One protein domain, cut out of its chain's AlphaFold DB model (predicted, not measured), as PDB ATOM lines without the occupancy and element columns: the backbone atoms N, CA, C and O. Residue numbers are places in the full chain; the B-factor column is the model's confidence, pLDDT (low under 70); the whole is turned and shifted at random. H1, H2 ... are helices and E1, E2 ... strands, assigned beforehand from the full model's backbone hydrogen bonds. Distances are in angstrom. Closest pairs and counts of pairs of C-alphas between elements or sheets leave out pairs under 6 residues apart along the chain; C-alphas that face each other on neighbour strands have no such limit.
ATOM      1  N   THR A 143     152.787 213.995 205.818       90.44
ATOM      2  CA  THR A 143     153.202 213.656 204.461       90.44
ATOM      3  C   THR A 143     151.993 213.206 203.664       90.44
ATOM      4  O   THR A 143     151.121 212.490 204.161       90.44
ATOM      5  N   THR A 144     151.932 213.630 202.411       90.62
ATOM      6  CA  THR A 144     150.929 213.166 201.462       90.62
ATOM      7  C   THR A 144     151.629 212.658 200.222       90.62
ATOM      8  O   THR A 144     152.647 213.196 199.790       90.62
ATOM      9  N   HIS A 145     151.110 211.577 199.663       89.25
ATOM     10  CA  HIS A 145     151.585 211.071 198.390       89.25
ATOM     11  C   HIS A 145     150.476 210.318 197.673       89.25
ATOM     12  O   HIS A 145     149.441 209.990 198.251       89.25
ATOM     13  N   ARG A 146     150.698 210.061 196.389       89.75
ATOM     14  CA  ARG A 146     149.791 209.291 195.553       89.75
ATOM     15  C   ARG A 146     150.524 208.052 195.069       89.75
ATOM     16  O   ARG A 146     151.609 208.174 194.508       89.75
ATOM     17  N   VAL A 147     149.938 206.887 195.299       88.75
ATOM     18  CA  VAL A 147     150.395 205.615 194.733       88.75
ATOM     19  C   VAL A 147     149.580 205.383 193.468       88.75
ATOM     20  O   VAL A 147     148.355 205.365 193.534       88.75
ATOM     21  N   THR A 148     150.232 205.284 192.313       86.94
ATOM     22  CA  THR A 148     149.594 205.090 190.997       86.94
ATOM     23  C   THR A 148     149.892 203.696 190.454       86.94
ATOM     24  O   THR A 148     150.816 203.045 190.937       86.94
ATOM     25  N   ASN A 149     149.144 203.253 189.440       84.06
ATOM     26  CA  ASN A 149     149.334 201.955 188.777       84.06
ATOM     27  C   ASN A 149     149.289 200.781 189.769       84.06
ATOM     28  O   ASN A 149     150.111 199.871 189.681       84.06
ATOM     29  N   CYS A 150     148.371 200.815 190.739       86.38
ATOM     30  CA  CYS A 150     148.294 199.816 191.807       86.38
ATOM     31  C   CYS A 150     146.995 199.011 191.755       86.38
ATOM     32  O   CYS A 150     145.935 199.545 191.432       86.38
ATOM     33  N   SER A 151     147.046 197.728 192.095       89.31
ATOM     34  CA  SER A 151     145.826 196.934 192.281       89.31
ATOM     35  C   SER A 151     145.070 197.421 193.521       89.31
ATOM     36  O   SER A 151     145.661 197.544 194.591       89.31
ATOM     37  N   ILE A 152     143.776 197.722 193.401       91.94
ATOM     38  CA  ILE A 152     142.941 198.213 194.513       91.94
ATOM     39  C   ILE A 152     141.825 197.196 194.774       91.94
ATOM     40  O   ILE A 152     141.107 196.878 193.825       91.94
ATOM     41  N   PRO A 153     141.646 196.686 196.007       93.69
ATOM     42  CA  PRO A 153     140.604 195.715 196.298       93.69
ATOM     43  C   PRO A 153     139.217 196.341 196.146       93.69
ATOM     44  O   PRO A 153     138.991 197.507 196.481       93.69
ATOM     45  N   ILE A 154     138.271 195.547 195.661       93.50
ATOM     46  CA  ILE A 154     136.858 195.907 195.608       93.50
ATOM     47  C   ILE A 154     136.248 195.546 196.959       93.50
ATOM     48  O   ILE A 154     135.933 194.389 197.237       93.50
ATOM     49  N   LEU A 155     136.101 196.548 197.822       93.56
ATOM     50  CA  LEU A 155     135.548 196.367 199.160       93.56
ATOM     51  C   LEU A 155     134.074 196.769 199.196       93.56
ATOM     52  O   LEU A 155     133.684 197.835 198.726       93.56
ATOM     53  N   SER A 156     133.259 195.900 199.787       91.75
ATOM     54  CA  SER A 156     131.844 196.139 200.065       91.75
ATOM     55  C   SER A 156     131.497 195.620 201.453       91.75
ATOM     56  O   SER A 156     132.224 194.798 202.017       91.75
ATOM     57  N   GLU A 157     130.357 196.058 201.987       91.56
ATOM     58  CA  GLU A 157     129.851 195.555 203.264       91.56
ATOM     59  C   GLU A 157     129.723 194.023 203.254       91.56
ATOM     60  O   GLU A 157     130.150 193.361 204.196       91.56
ATOM     61  N   ALA A 158     129.215 193.445 202.161       88.69
ATOM     62  CA  ALA A 158     129.061 192.001 202.023       88.69
ATOM     63  C   ALA A 158     130.408 191.257 202.063       88.69
ATOM     64  O   ALA A 158     130.514 190.224 202.721       88.69
ATOM     65  N   VAL A 159     131.440 191.779 201.392       88.62
ATOM     66  CA  VAL A 159     132.791 191.187 201.401       88.62
ATOM     67  C   VAL A 159     133.400 191.258 202.800       88.62
ATOM     68  O   VAL A 159     133.886 190.254 203.312       88.62
ATOM     69  N   LEU A 160     133.320 192.417 203.457       88.62
ATOM     70  CA  LEU A 160     133.903 192.604 204.787       88.62
ATOM     71  C   LEU A 160     133.160 191.802 205.859       88.62
ATOM     72  O   LEU A 160     133.799 191.215 206.727       88.62
ATOM     73  N   ARG A 161     131.828 191.676 205.771       86.19
ATOM     74  CA  ARG A 161     131.053 190.813 206.677       86.19
ATOM     75  C   ARG A 161     131.451 189.346 206.562       86.19
ATOM     76  O   ARG A 161     131.581 188.703 207.599       86.19
ATOM     77  N   LYS A 162     131.722 188.828 205.356       78.75
ATOM     78  CA  LYS A 162     132.274 187.466 205.200       78.75
ATOM     79  C   LYS A 162     133.576 187.292 205.990       78.75
ATOM     80  O   LYS A 162     133.767 186.257 206.612       78.75
ATOM     81  N   GLY A 163     134.413 188.331 206.021       73.69
ATOM     82  CA  GLY A 163     135.661 188.364 206.786       73.69
ATOM     83  C   GLY A 163     135.522 188.642 208.291       73.69
ATOM     84  O   GLY A 163     136.515 188.544 209.000       73.69
ATOM     85  N   MET A 164     134.336 189.005 208.800       72.06
ATOM     86  CA  MET A 164     134.138 189.401 210.210       72.06
ATOM     87  C   MET A 164     133.146 188.534 210.988       72.06
ATOM     88  O   MET A 164     133.097 188.609 212.217       72.06
ATOM     89  N   VAL A 165     132.343 187.714 210.313       64.12
ATOM     90  CA  VAL A 165     131.367 186.846 210.974       64.12
ATOM     91  C   VAL A 165     132.084 185.671 211.650       64.12
ATOM     92  O   VAL A 165     132.492 184.703 211.013       64.12
ATOM     93  N   LEU A 166     132.181 185.729 212.981       57.19
ATOM     94  CA  LEU A 166     132.386 184.562 213.842       57.19
ATOM     95  C   LEU A 166     131.048 183.820 214.013       57.19
ATOM     96  O   LEU A 166     130.564 183.664 215.134       57.19
ATOM     97  N   ASP A 167     130.421 183.365 212.925       51.50
ATOM     98  CA  ASP A 167     129.321 182.404 213.059       51.50
ATOM     99  C   ASP A 167     129.949 181.084 213.484       51.50
ATOM    100  O   ASP A 167     130.420 180.295 212.657       51.50
ATOM    101  N   ARG A 168     129.982 180.859 214.800       54.16
ATOM    102  CA  ARG A 168     130.165 179.520 215.344       54.16
ATOM    103  C   ARG A 168     128.932 178.734 214.907       54.16
ATOM    104  O   ARG A 168     127.826 179.132 215.280       54.16
ATOM    105  N   PRO A 169     129.078 177.675 214.094       55.53
ATOM    106  CA  PRO A 169     127.940 176.815 213.817       55.53
ATOM    107  C   PRO A 169     127.348 176.343 215.155       55.53
ATOM    108  O   PRO A 169     128.073 176.193 216.144       55.53
ATOM    109  N   ARG A 170     126.030 176.159 215.237       53.78
ATOM    110  CA  ARG A 170     125.449 175.558 216.440       53.78
ATOM    111  C   ARG A 170     125.937 174.115 216.507       53.78
ATOM    112  O   ARG A 170     125.710 173.349 215.577       53.78
ATOM    113  N   VAL A 171     126.643 173.779 217.587       55.91
ATOM    114  CA  VAL A 171     127.194 172.432 217.830       55.91
ATOM    115  C   VAL A 171     126.072 171.382 217.834       55.91
ATOM    116  O   VAL A 171     126.286 170.226 217.495       55.91
ATOM    117  N   ASP A 172     124.860 171.828 218.146       59.91
ATOM    118  CA  ASP A 172     123.679 171.020 218.412       59.91
ATOM    119  C   ASP A 172     123.034 170.421 217.140       59.91
ATOM    120  O   ASP A 172     122.156 169.568 217.252       59.91
ATOM    121  N   GLU A 173     123.445 170.847 215.935       58.94
ATOM    122  CA  GLU A 173     122.785 170.495 214.659       58.94
ATOM    123  C   GLU A 173     123.706 169.800 213.635       58.94
ATOM    124  O   GLU A 173     123.279 169.516 212.515       58.94
ATOM    125  N   MET A 174     124.972 169.519 213.972       68.19
ATOM    126  CA  MET A 174     125.957 169.000 213.012       68.19
ATOM    127  C   MET A 174     126.858 167.912 213.600       68.19
ATOM    128  O   MET A 174     127.281 167.988 214.749       68.19
ATOM    129  N   GLU A 175     127.229 166.927 212.776       76.25
ATOM    130  CA  GLU A 175     128.292 165.980 213.122       76.25
ATOM    131  C   GLU A 175     129.629 166.715 213.330       76.25
ATOM    132  O   GLU A 175     130.011 167.576 212.531       76.25
ATOM    133  N   GLU A 176     130.370 166.348 214.382       74.56
ATOM    134  CA  GLU A 176     131.605 167.013 214.834       74.56
ATOM    135  C   GLU A 176     132.634 167.218 213.709       74.56
ATOM    136  O   GLU A 176     133.263 168.272 213.605       74.56
ATOM    137  N   LYS A 177     132.768 166.244 212.806       76.56
ATOM    138  CA  LYS A 177     133.685 166.337 211.666       76.56
ATOM    139  C   LYS A 177     133.279 167.439 210.679       76.56
ATOM    140  O   LYS A 177     134.122 168.230 210.263       76.56
ATOM    141  N   VAL A 178     131.990 167.531 210.354       73.38
ATOM    142  CA  VAL A 178     131.441 168.561 209.455       73.38
ATOM    143  C   VAL A 178     131.531 169.939 210.115       73.38
ATOM    144  O   VAL A 178     131.828 170.936 209.459       73.38
ATOM    145  N   TYR A 179     131.332 169.995 211.433       69.88
ATOM    146  CA  TYR A 179     131.514 171.203 212.232       69.88
ATOM    147  C   TYR A 179     132.958 171.728 212.164       69.88
ATOM    148  O   TYR A 179     133.179 172.909 211.890       69.88
ATOM    149  N   LEU A 180     133.947 170.848 212.349       72.12
ATOM    150  CA  LEU A 180     135.367 171.199 212.282       72.12
ATOM    151  C   LEU A 180     135.811 171.608 210.869       72.12
ATOM    152  O   LEU A 180     136.553 172.578 210.726       72.12
ATOM    153  N   GLU A 181     135.331 170.927 209.826       73.75
ATOM    154  CA  GLU A 181     135.618 171.281 208.429       73.75
ATOM    155  C   GLU A 181     135.028 172.650 208.054       73.75
ATOM    156  O   GLU A 181     135.718 173.483 207.462       73.75
ATOM    157  N   GLN A 182     133.787 172.939 208.460       68.00
ATOM    158  CA  GLN A 182     133.187 174.257 208.240       68.00
ATOM    159  C   GLN A 182     133.896 175.359 209.030       68.00
ATOM    160  O   GLN A 182     134.086 176.455 208.504       68.00
ATOM    161  N   LEU A 183     134.323 175.090 210.267       66.00
ATOM    162  CA  LEU A 183     135.146 176.028 211.032       66.00
ATOM    163  C   LEU A 183     136.488 176.302 210.347       66.00
ATOM    164  O   LEU A 183     136.926 177.451 210.328       66.00
ATOM    165  N   ALA A 184     137.137 175.281 209.781       67.88
ATOM    166  CA  ALA A 184     138.400 175.433 209.067       67.88
ATOM    167  C   ALA A 184     138.233 176.274 207.791       67.88
ATOM    168  O   ALA A 184     138.976 177.233 207.598       67.88
ATOM    169  N   LEU A 185     137.220 175.983 206.967       65.50
ATOM    170  CA  LEU A 185     136.919 176.756 205.755       65.50
ATOM    171  C   LEU A 185     136.562 178.214 206.076       65.50
ATOM    172  O   LEU A 185     137.091 179.129 205.452       65.50
ATOM    173  N   ARG A 186     135.743 178.454 207.109       65.94
ATOM    174  CA  ARG A 186     135.385 179.817 207.538       65.94
ATOM    175  C   ARG A 186     136.575 180.589 208.101       65.94
ATOM    176  O   ARG A 186     136.654 181.795 207.901       65.94
ATOM    177  N   ARG A 187     137.510 179.919 208.789       64.75
ATOM    178  CA  ARG A 187     138.780 180.538 209.208       64.75
ATOM    179  C   ARG A 187     139.627 180.935 208.002       64.75
ATOM    180  O   ARG A 187     140.149 182.040 208.002       64.75
ATOM    181  N   ILE A 188     139.701 180.091 206.971       64.50
ATOM    182  CA  ILE A 188     140.418 180.404 205.724       64.50
ATOM    183  C   ILE A 188     139.807 181.632 205.035       64.50
ATOM    184  O   ILE A 188     140.550 182.531 204.648       64.50
ATOM    185  N   ASP A 189     138.478 181.720 204.941       66.69
ATOM    186  CA  ASP A 189     137.799 182.881 204.349       66.69
ATOM    187  C   ASP A 189     138.001 184.156 205.182       66.69
ATOM    188  O   ASP A 189     138.283 185.228 204.639       66.69
ATOM    189  N   ARG A 190     137.903 184.038 206.513       71.31
ATOM    190  CA  ARG A 190     138.133 185.138 207.457       71.31
ATOM    191  C   ARG A 190     139.546 185.688 207.330       71.31
ATOM    192  O   ARG A 190     139.728 186.879 207.089       71.31
ATOM    193  N   ASP A 191     140.531 184.809 207.469       74.38
ATOM    194  CA  ASP A 191     141.941 185.169 207.449       74.38
ATOM    195  C   ASP A 191     142.343 185.634 206.037       74.38
ATOM    196  O   ASP A 191     143.104 186.586 205.900       74.38
ATOM    197  N   GLY A 192     141.764 185.062 204.975       81.88
ATOM    198  CA  GLY A 192     141.992 185.483 203.592       81.88
ATOM    199  C   GLY A 192     141.500 186.902 203.289       81.88
ATOM    200  O   GLY A 192     142.220 187.670 202.643       81.88
ATOM    201  N   VAL A 193     140.302 187.277 203.754       85.12
ATOM    202  CA  VAL A 193     139.754 188.634 203.576       85.12
ATOM    203  C   VAL A 193     140.465 189.631 204.490       85.12
ATOM    204  O   VAL A 193     140.916 190.673 204.015       85.12
ATOM    205  N   LEU A 194     140.595 189.319 205.784       83.56
ATOM    206  CA  LEU A 194     141.201 190.210 206.773       83.56
ATOM    207  C   LEU A 194     142.679 190.468 206.468       83.56
ATOM    208  O   LEU A 194     143.071 191.621 206.281       83.56
ATOM    209  N   ASN A 195     143.483 189.407 206.362       84.75
ATOM    210  CA  ASN A 195     144.908 189.547 206.070       84.75
ATOM    211  C   ASN A 195     145.109 190.116 204.667       84.75
ATOM    212  O   ASN A 195     145.978 190.953 204.482       84.75
ATOM    213  N   GLY A 196     144.243 189.780 203.704       88.88
ATOM    214  CA  GLY A 196     144.282 190.381 202.371       88.88
ATOM    215  C   GLY A 196     144.159 191.907 202.386       88.88
ATOM    216  O   GLY A 196     144.910 192.592 201.692       88.88
ATOM    217  N   VAL A 197     143.247 192.454 203.197       90.38
ATOM    218  CA  VAL A 197     143.104 193.908 203.364       90.38
ATOM    219  C   VAL A 197     144.308 194.509 204.094       90.38
ATOM    220  O   VAL A 197     144.807 195.557 203.679       90.38
ATOM    221  N   LEU A 198     144.780 193.868 205.167       88.88
ATOM    222  CA  LEU A 198     145.908 194.355 205.966       88.88
ATOM    223  C   LEU A 198     147.227 194.335 205.182       88.88
ATOM    224  O   LEU A 198     147.947 195.332 205.178       88.88
ATOM    225  N   ASP A 199     147.501 193.258 204.450       88.00
ATOM    226  CA  ASP A 199     148.674 193.127 203.588       88.00
ATOM    227  C   ASP A 199     148.639 194.156 202.455       88.00
ATOM    228  O   ASP A 199     149.652 194.797 202.154       88.00
ATOM    229  N   TRP A 200     147.463 194.372 201.850       90.38
ATOM    230  CA  TRP A 200     147.280 195.417 200.845       90.38
ATOM    231  C   TRP A 200     147.590 196.807 201.418       90.38
ATOM    232  O   TRP A 200     148.345 197.566 200.806       90.38
ATOM    233  N   LEU A 201     147.069 197.132 202.607       90.62
ATOM    234  CA  LEU A 201     147.367 198.390 203.294       90.62
ATOM    235  C   LEU A 201     148.862 198.536 203.582       90.62
ATOM    236  O   LEU A 201     149.442 199.566 203.235       90.62
ATOM    237  N   GLY A 202     149.496 197.502 204.137       87.88
ATOM    238  CA  GLY A 202     150.934 197.480 204.399       87.88
ATOM    239  C   GLY A 202     151.754 197.724 203.133       87.88
ATOM    240  O   GLY A 202     152.695 198.520 203.137       87.88
ATOM    241  N   CYS A 203     151.353 197.133 202.007       87.06
ATOM    242  CA  CYS A 203     152.015 197.349 200.727       87.06
ATOM    243  C   CYS A 203     151.859 198.781 200.196       87.06
ATOM    244  O   CYS A 203     152.832 199.351 199.692       87.06
ATOM    245  N   ILE A 204     150.668 199.379 200.314       89.00
ATOM    246  CA  ILE A 204     150.437 200.791 199.963       89.00
ATOM    247  C   ILE A 204     151.295 201.703 200.847       89.00
ATOM    248  O   ILE A 204     151.954 202.617 200.348       89.00
ATOM    249  N   GLU A 205     151.334 201.430 202.149       85.19
ATOM    250  CA  GLU A 205     152.094 202.190 203.138       85.19
ATOM    251  C   GLU A 205     153.615 202.108 202.944       85.19
ATOM    252  O   GLU A 205     154.316 203.107 203.150       85.19
ATOM    253  N   ALA A 206     154.118 200.941 202.542       83.69
ATOM    254  CA  ALA A 206     155.527 200.687 202.250       83.69
ATOM    255  C   ALA A 206     155.940 201.115 200.832       83.69
ATOM    256  O   ALA A 206     157.124 201.068 200.504       83.69
ATOM    257  N   ARG A 207     154.984 201.533 199.984       79.50
ATOM    258  CA  ARG A 207     155.187 201.771 198.542       79.50
ATOM    259  C   ARG A 207     155.798 200.555 197.837       79.50
ATOM    260  O   ARG A 207     156.678 200.692 196.988       79.50
ATOM    261  N   SER A 208     155.340 199.366 198.217       71.44
ATOM    262  CA  SER A 208     155.850 198.104 197.693       71.44
ATOM    263  C   SER A 208     155.623 197.997 196.184       71.44
ATOM    264  O   SER A 208     154.518 198.225 195.684       71.44
ATOM    265  N   SER A 209     156.659 197.582 195.455       62.41
ATOM    266  CA  SER A 209     156.581 197.260 194.025       62.41
ATOM    267  C   SER A 209     155.715 196.028 193.739       62.41
ATOM    268  O   SER A 209     155.253 195.869 192.610       62.41
ATOM    269  N   GLY A 210     155.422 195.197 194.749       60.12
ATOM    270  CA  GLY A 210     154.511 194.051 194.632       60.12
ATOM    271  C   GLY A 210     153.065 194.436 194.293       60.12
ATOM    272  O   GLY A 210     152.297 193.598 193.836       60.12
ATOM    273  N   MET A 211     152.708 195.714 194.456       63.22
ATOM    274  CA  MET A 211     151.398 196.262 194.090       63.22
ATOM    275  C   MET A 211     151.323 196.816 192.674       63.22
ATOM    276  O   MET A 211     150.225 197.117 192.199       63.22
ATOM    277  N   SER A 212     152.474 197.025 192.036       66.62
ATOM    278  CA  SER A 212     152.540 197.685 190.740       66.62
ATOM    279  C   SER A 212     152.017 196.753 189.653       66.62
ATOM    280  O   SER A 212     152.503 195.639 189.458       66.62
ATOM    281  N   VAL A 213     151.034 197.258 188.913       61.34
ATOM    282  CA  VAL A 213     150.418 196.593 187.759       61.34
ATOM    283  C   VAL A 213     151.445 196.371 186.634       61.34
ATOM    284  O   VAL A 213     151.244 195.517 185.777       61.34
ATOM    285  N   GLU A 214     152.561 197.108 186.635       57.72
ATOM    286  CA  GLU A 214     153.579 197.071 185.576       57.72
ATOM    287  C   GLU A 214     154.736 196.103 185.863       57.72
ATOM    288  O   GLU A 214     155.365 195.616 184.929       57.72
ATOM    289  N   THR A 215     155.006 195.786 187.132       56.62
ATOM    290  CA  THR A 215     156.146 194.940 187.553       56.62
ATOM    291  C   THR A 215     155.735 193.518 187.949       56.62
ATOM    292  O   THR A 215     156.507 192.819 188.607       56.62
ATOM    293  N   GLY A 216     154.526 193.092 187.565       52.09
ATOM    294  CA  GLY A 216     153.922 191.810 187.939       52.09
ATOM    295  C   GLY A 216     154.861 190.597 187.824       52.09
ATOM    296  O   GLY A 216     155.556 190.430 186.824       52.09
ATOM    297  N   SER A 217     154.850 189.786 188.891       53.53
ATOM    298  CA  SER A 217     155.480 188.470 189.148       53.53
ATOM    299  C   SER A 217     156.983 188.270 188.916       53.53
ATOM    300  O   SER A 217     157.556 187.397 189.563       53.53
ATOM    301  N   MET A 218     157.661 189.047 188.067       52.81
ATOM    302  CA  MET A 218     159.084 188.805 187.769       52.81
ATOM    303  C   MET A 218     160.039 189.213 188.901       52.81
ATOM    304  O   MET A 218     161.149 188.694 188.964       52.81
ATOM    305  N   PHE A 219     159.625 190.117 189.799       57.41
ATOM    306  CA  PHE A 219     160.502 190.681 190.841       57.41
ATOM    307  C   PHE A 219     159.900 190.698 192.256       57.41
ATOM    308  O   PHE A 219     160.551 191.169 193.186       57.41
ATOM    309  N   SER A 220     158.672 190.201 192.440       65.69
ATOM    310  CA  SER A 220     157.989 190.163 193.740       65.69
ATOM    311  C   SER A 220     157.475 188.757 194.023       65.69
ATOM    312  O   SER A 220     156.651 188.244 193.273       65.69
ATOM    313  N   SER A 221     157.931 188.156 195.125       69.50
ATOM    314  CA  SER A 221     157.383 186.901 195.660       69.50
ATOM    315  C   SER A 221     156.091 187.106 196.457       69.50
ATOM    316  O   SER A 221     155.453 186.136 196.854       69.50
ATOM    317  N   PHE A 222     155.715 188.360 196.718       76.75
ATOM    318  CA  PHE A 222     154.463 188.703 197.376       76.75
ATOM    319  C   PHE A 222     153.305 188.652 196.373       76.75
ATOM    320  O   PHE A 222     153.392 189.252 195.297       76.75
ATOM    321  N   ALA A 223     152.228 187.966 196.753       77.88
ATOM    322  CA  ALA A 223     150.989 187.871 195.996       77.88
ATOM    323  C   ALA A 223     149.829 188.422 196.827       77.88
ATOM    324  O   ALA A 223     149.707 188.139 198.016       77.88
ATOM    325  N   LEU A 224     148.965 189.195 196.174       83.25
ATOM    326  CA  LEU A 224     147.727 189.680 196.768       83.25
ATOM    327  C   LEU A 224     146.783 188.521 197.097       83.25
ATOM    328  O   LEU A 224     146.712 187.545 196.348       83.25
ATOM    329  N   SER A 225     146.032 188.653 198.193       87.00
ATOM    330  CA  SER A 225     145.078 187.628 198.628       87.00
ATOM    331  C   SER A 225     144.054 187.333 197.536       87.00
ATOM    332  O   SER A 225     143.367 188.242 197.072       87.00
ATOM    333  N   SER A 226     143.912 186.057 197.175       86.31
ATOM    334  CA  SER A 226     142.923 185.575 196.206       86.31
ATOM    335  C   SER A 226     141.484 185.615 196.728       86.31
ATOM    336  O   SER A 226     140.558 185.370 195.961       86.31
ATOM    337  N   ALA A 227     141.283 185.907 198.018       86.31
ATOM    338  CA  ALA A 227     139.957 186.065 198.617       86.31
ATOM    339  C   ALA A 227     139.299 187.417 198.278       86.31
ATOM    340  O   ALA A 227     138.135 187.639 198.610       86.31
ATOM    341  N   LEU A 228     140.037 188.330 197.635       89.12
ATOM    342  CA  LEU A 228     139.563 189.648 197.226       89.12
ATOM    343  C   LEU A 228     139.616 189.787 195.704       89.12
ATOM    344  O   LEU A 228     140.534 189.305 195.041       89.12
ATOM    345  N   GLU A 229     138.648 190.511 195.156       91.44
ATOM    346  CA  GLU A 229     138.701 190.990 193.777       91.44
ATOM    347  C   GLU A 229     139.425 192.339 193.726       91.44
ATOM    348  O   GLU A 229     139.307 193.142 194.654       91.44
ATOM    349  N   TYR A 230     140.145 192.618 192.635       90.75
ATOM    350  CA  TYR A 230     140.932 193.845 192.490       90.75
ATOM    351  C   TYR A 230     140.645 194.568 191.176       90.75
ATOM    352  O   TYR A 230     140.516 193.961 190.115       90.75
ATOM    353  N   VAL A 231     140.642 195.898 191.242       90.25
ATOM    354  CA  VAL A 231     140.745 196.775 190.077       90.25
ATOM    355  C   VAL A 231     142.220 197.073 189.820       90.25
ATOM    356  O   VAL A 231     142.857 197.805 190.580       90.25
ATOM    357  N   SER A 232     142.752 196.546 188.719       83.00
ATOM    358  CA  SER A 232     144.162 196.688 188.327       83.00
ATOM    359  C   SER A 232     144.265 197.409 186.985       83.00
ATOM    360  O   SER A 232     144.382 196.788 185.932       83.00
ATOM    361  N   THR A 233     144.179 198.742 187.005       80.50
ATOM    362  CA  THR A 233     144.245 199.574 185.789       80.50
ATOM    363  C   THR A 233     145.394 200.575 185.876       80.50
ATOM    364  O   THR A 233     145.803 200.963 186.960       80.50
ATOM    365  N   LYS A 234     145.897 201.074 184.742       76.38
ATOM    366  CA  LYS A 234     146.928 202.136 184.751       76.38
ATOM    367  C   LYS A 234     146.425 203.482 185.294       76.38
ATOM    368  O   LYS A 234     147.201 204.390 185.549       76.38
ATOM    369  N   SER A 235     145.115 203.637 185.465       81.06
ATOM    370  CA  SER A 235     144.500 204.828 186.058       81.06
ATOM    371  C   SER A 235     144.219 204.691 187.552       81.06
ATOM    372  O   SER A 235     143.852 205.682 188.189       81.06
ATOM    373  N   SER A 236     144.347 203.489 188.125       86.19
ATOM    374  CA  SER A 236     144.077 203.284 189.544       86.19
ATOM    375  C   SER A 236     145.115 204.023 190.383       86.19
ATOM    376  O   SER A 236     146.324 203.998 190.123       86.19
ATOM    377  N   ALA A 237     144.628 204.735 191.395       89.69
ATOM    378  CA  ALA A 237     145.496 205.446 192.305       89.69
ATOM    379  C   ALA A 237     144.896 205.548 193.700       89.69
ATOM    380  O   ALA A 237     143.701 205.797 193.860       89.69
ATOM    381  N   VAL A 238     145.766 205.454 194.697       91.56
ATOM    382  CA  VAL A 238     145.441 205.644 196.106       91.56
ATOM    383  C   VAL A 238     146.095 206.932 196.581       91.56
ATOM    384  O   VAL A 238     147.282 207.173 196.348       91.56
ATOM    385  N   SER A 239     145.313 207.789 197.234       92.44
ATOM    386  CA  SER A 239     145.842 208.970 197.916       92.44
ATOM    387  C   SER A 239     146.146 208.605 199.359       92.44
ATOM    388  O   SER A 239     145.246 208.205 200.092       92.44
ATOM    389  N   VAL A 240     147.400 208.762 199.765       92.25
ATOM    390  CA  VAL A 240     147.874 208.419 201.103       92.25
ATOM    391  C   VAL A 240     148.177 209.700 201.866       92.25
ATOM    392  O   VAL A 240     148.928 210.561 201.402       92.25
ATOM    393  N   TYR A 241     147.593 209.808 203.053       92.31
ATOM    394  CA  TYR A 241     147.901 210.826 204.049       92.31
ATOM    395  C   TYR A 241     148.499 210.121 205.260       92.31
ATOM    396  O   TYR A 241     147.880 209.208 205.801       92.31
TER     397      TYR A 241
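AT A GLANCE: This is residues 143 to 241 of the 326 residues of an uncharacterized protein of Blastocystis sp. subtype 1 (strain ATCC 50177 / NandII) (UniProt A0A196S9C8). One long helix, H2, makes the length of the domain, with a two-stranded antiparallel ribbon, E1 and E2, near its last residues and the short helix H1 packed across residues 189 to 194 of it. Long loops complete the picture: residues 163 to 175 run out to the far end of H2, where residues 172 to 177 stick out free, and residues 207 to 236 lead from the other end of H2 round to E2. The printed part has 99 residues, with two named helices and two named strands in the order E1, H1, H2, E2; the class is mixed, helices and strands, with under half of the residues in named elements. The whole is loose, with a radius of gyration of the C-alphas of 17.0 A, and elongated, spanning 52 by 28 by 21 A.

HOW THE PARTS SIT: The sheet has two strands, E1, residues 143 to 148, and E2, residues 237 to 241, antiparallel with 169 degrees between their directions. The C-alphas of residues 148 and 237 face each other at 4.3 A. N 147 and O 238 are within hydrogen-bond range at 2.9 A, and N 240 and O 145 at 2.8 A. H2, residues 176 to 206, comes near this sheet with residues 204 to 205. The closest C-alphas of H2 and E1 are those of Ile 204 and Val 147, 7.1 A apart; those of H2 and E2 are Glu 205 and Val 240, 7.8 A apart. H1, residues 157 to 162, touches H2 at residues 189 to 194 alone, the closest C-alphas being those of Lys 162 and Arg 190, 6.7 A apart. H1 and H2 run opposite ways at a steep tilt of 51 degrees. H1 and E2 are apart. In H1 and H2 every O i to N i+4 pair is within hydrogen-bond range. Outside the named strands, residues 152 to 153 pair antiparallel with residues 230 to 231.

IN THESE COORDINATES: E1 begins at C-alpha 143, (153.202, 213.656, 204.461), and is 16.4 A long. H1 measures 8.7 A from C-alpha 157 to C-alpha 162. H2 runs 43.2 A from C-alpha 176 at (131.605, 167.013, 214.834) to C-alpha 206 at (155.527, 200.687, 202.250). E2, 13.1 A long, ends at C-alpha 241, (147.901, 210.826, 204.049).

THE WHOLE: The two C-alphas farthest apart are those of Thr 143 and Glu 175, at 54.5 A, while those of Thr 143 and Tyr 241 are 6.0 A apart. The printed part has no cut. The links H1 to H2, 13 residues, and H2 to E2, 30 residues, are long; E1 to H1, 8 residues, is short. Mean pLDDT of the printed part is 77.4; it is under 70 at residues 165 to 174, 179, 182 to 189 and 209 to 221.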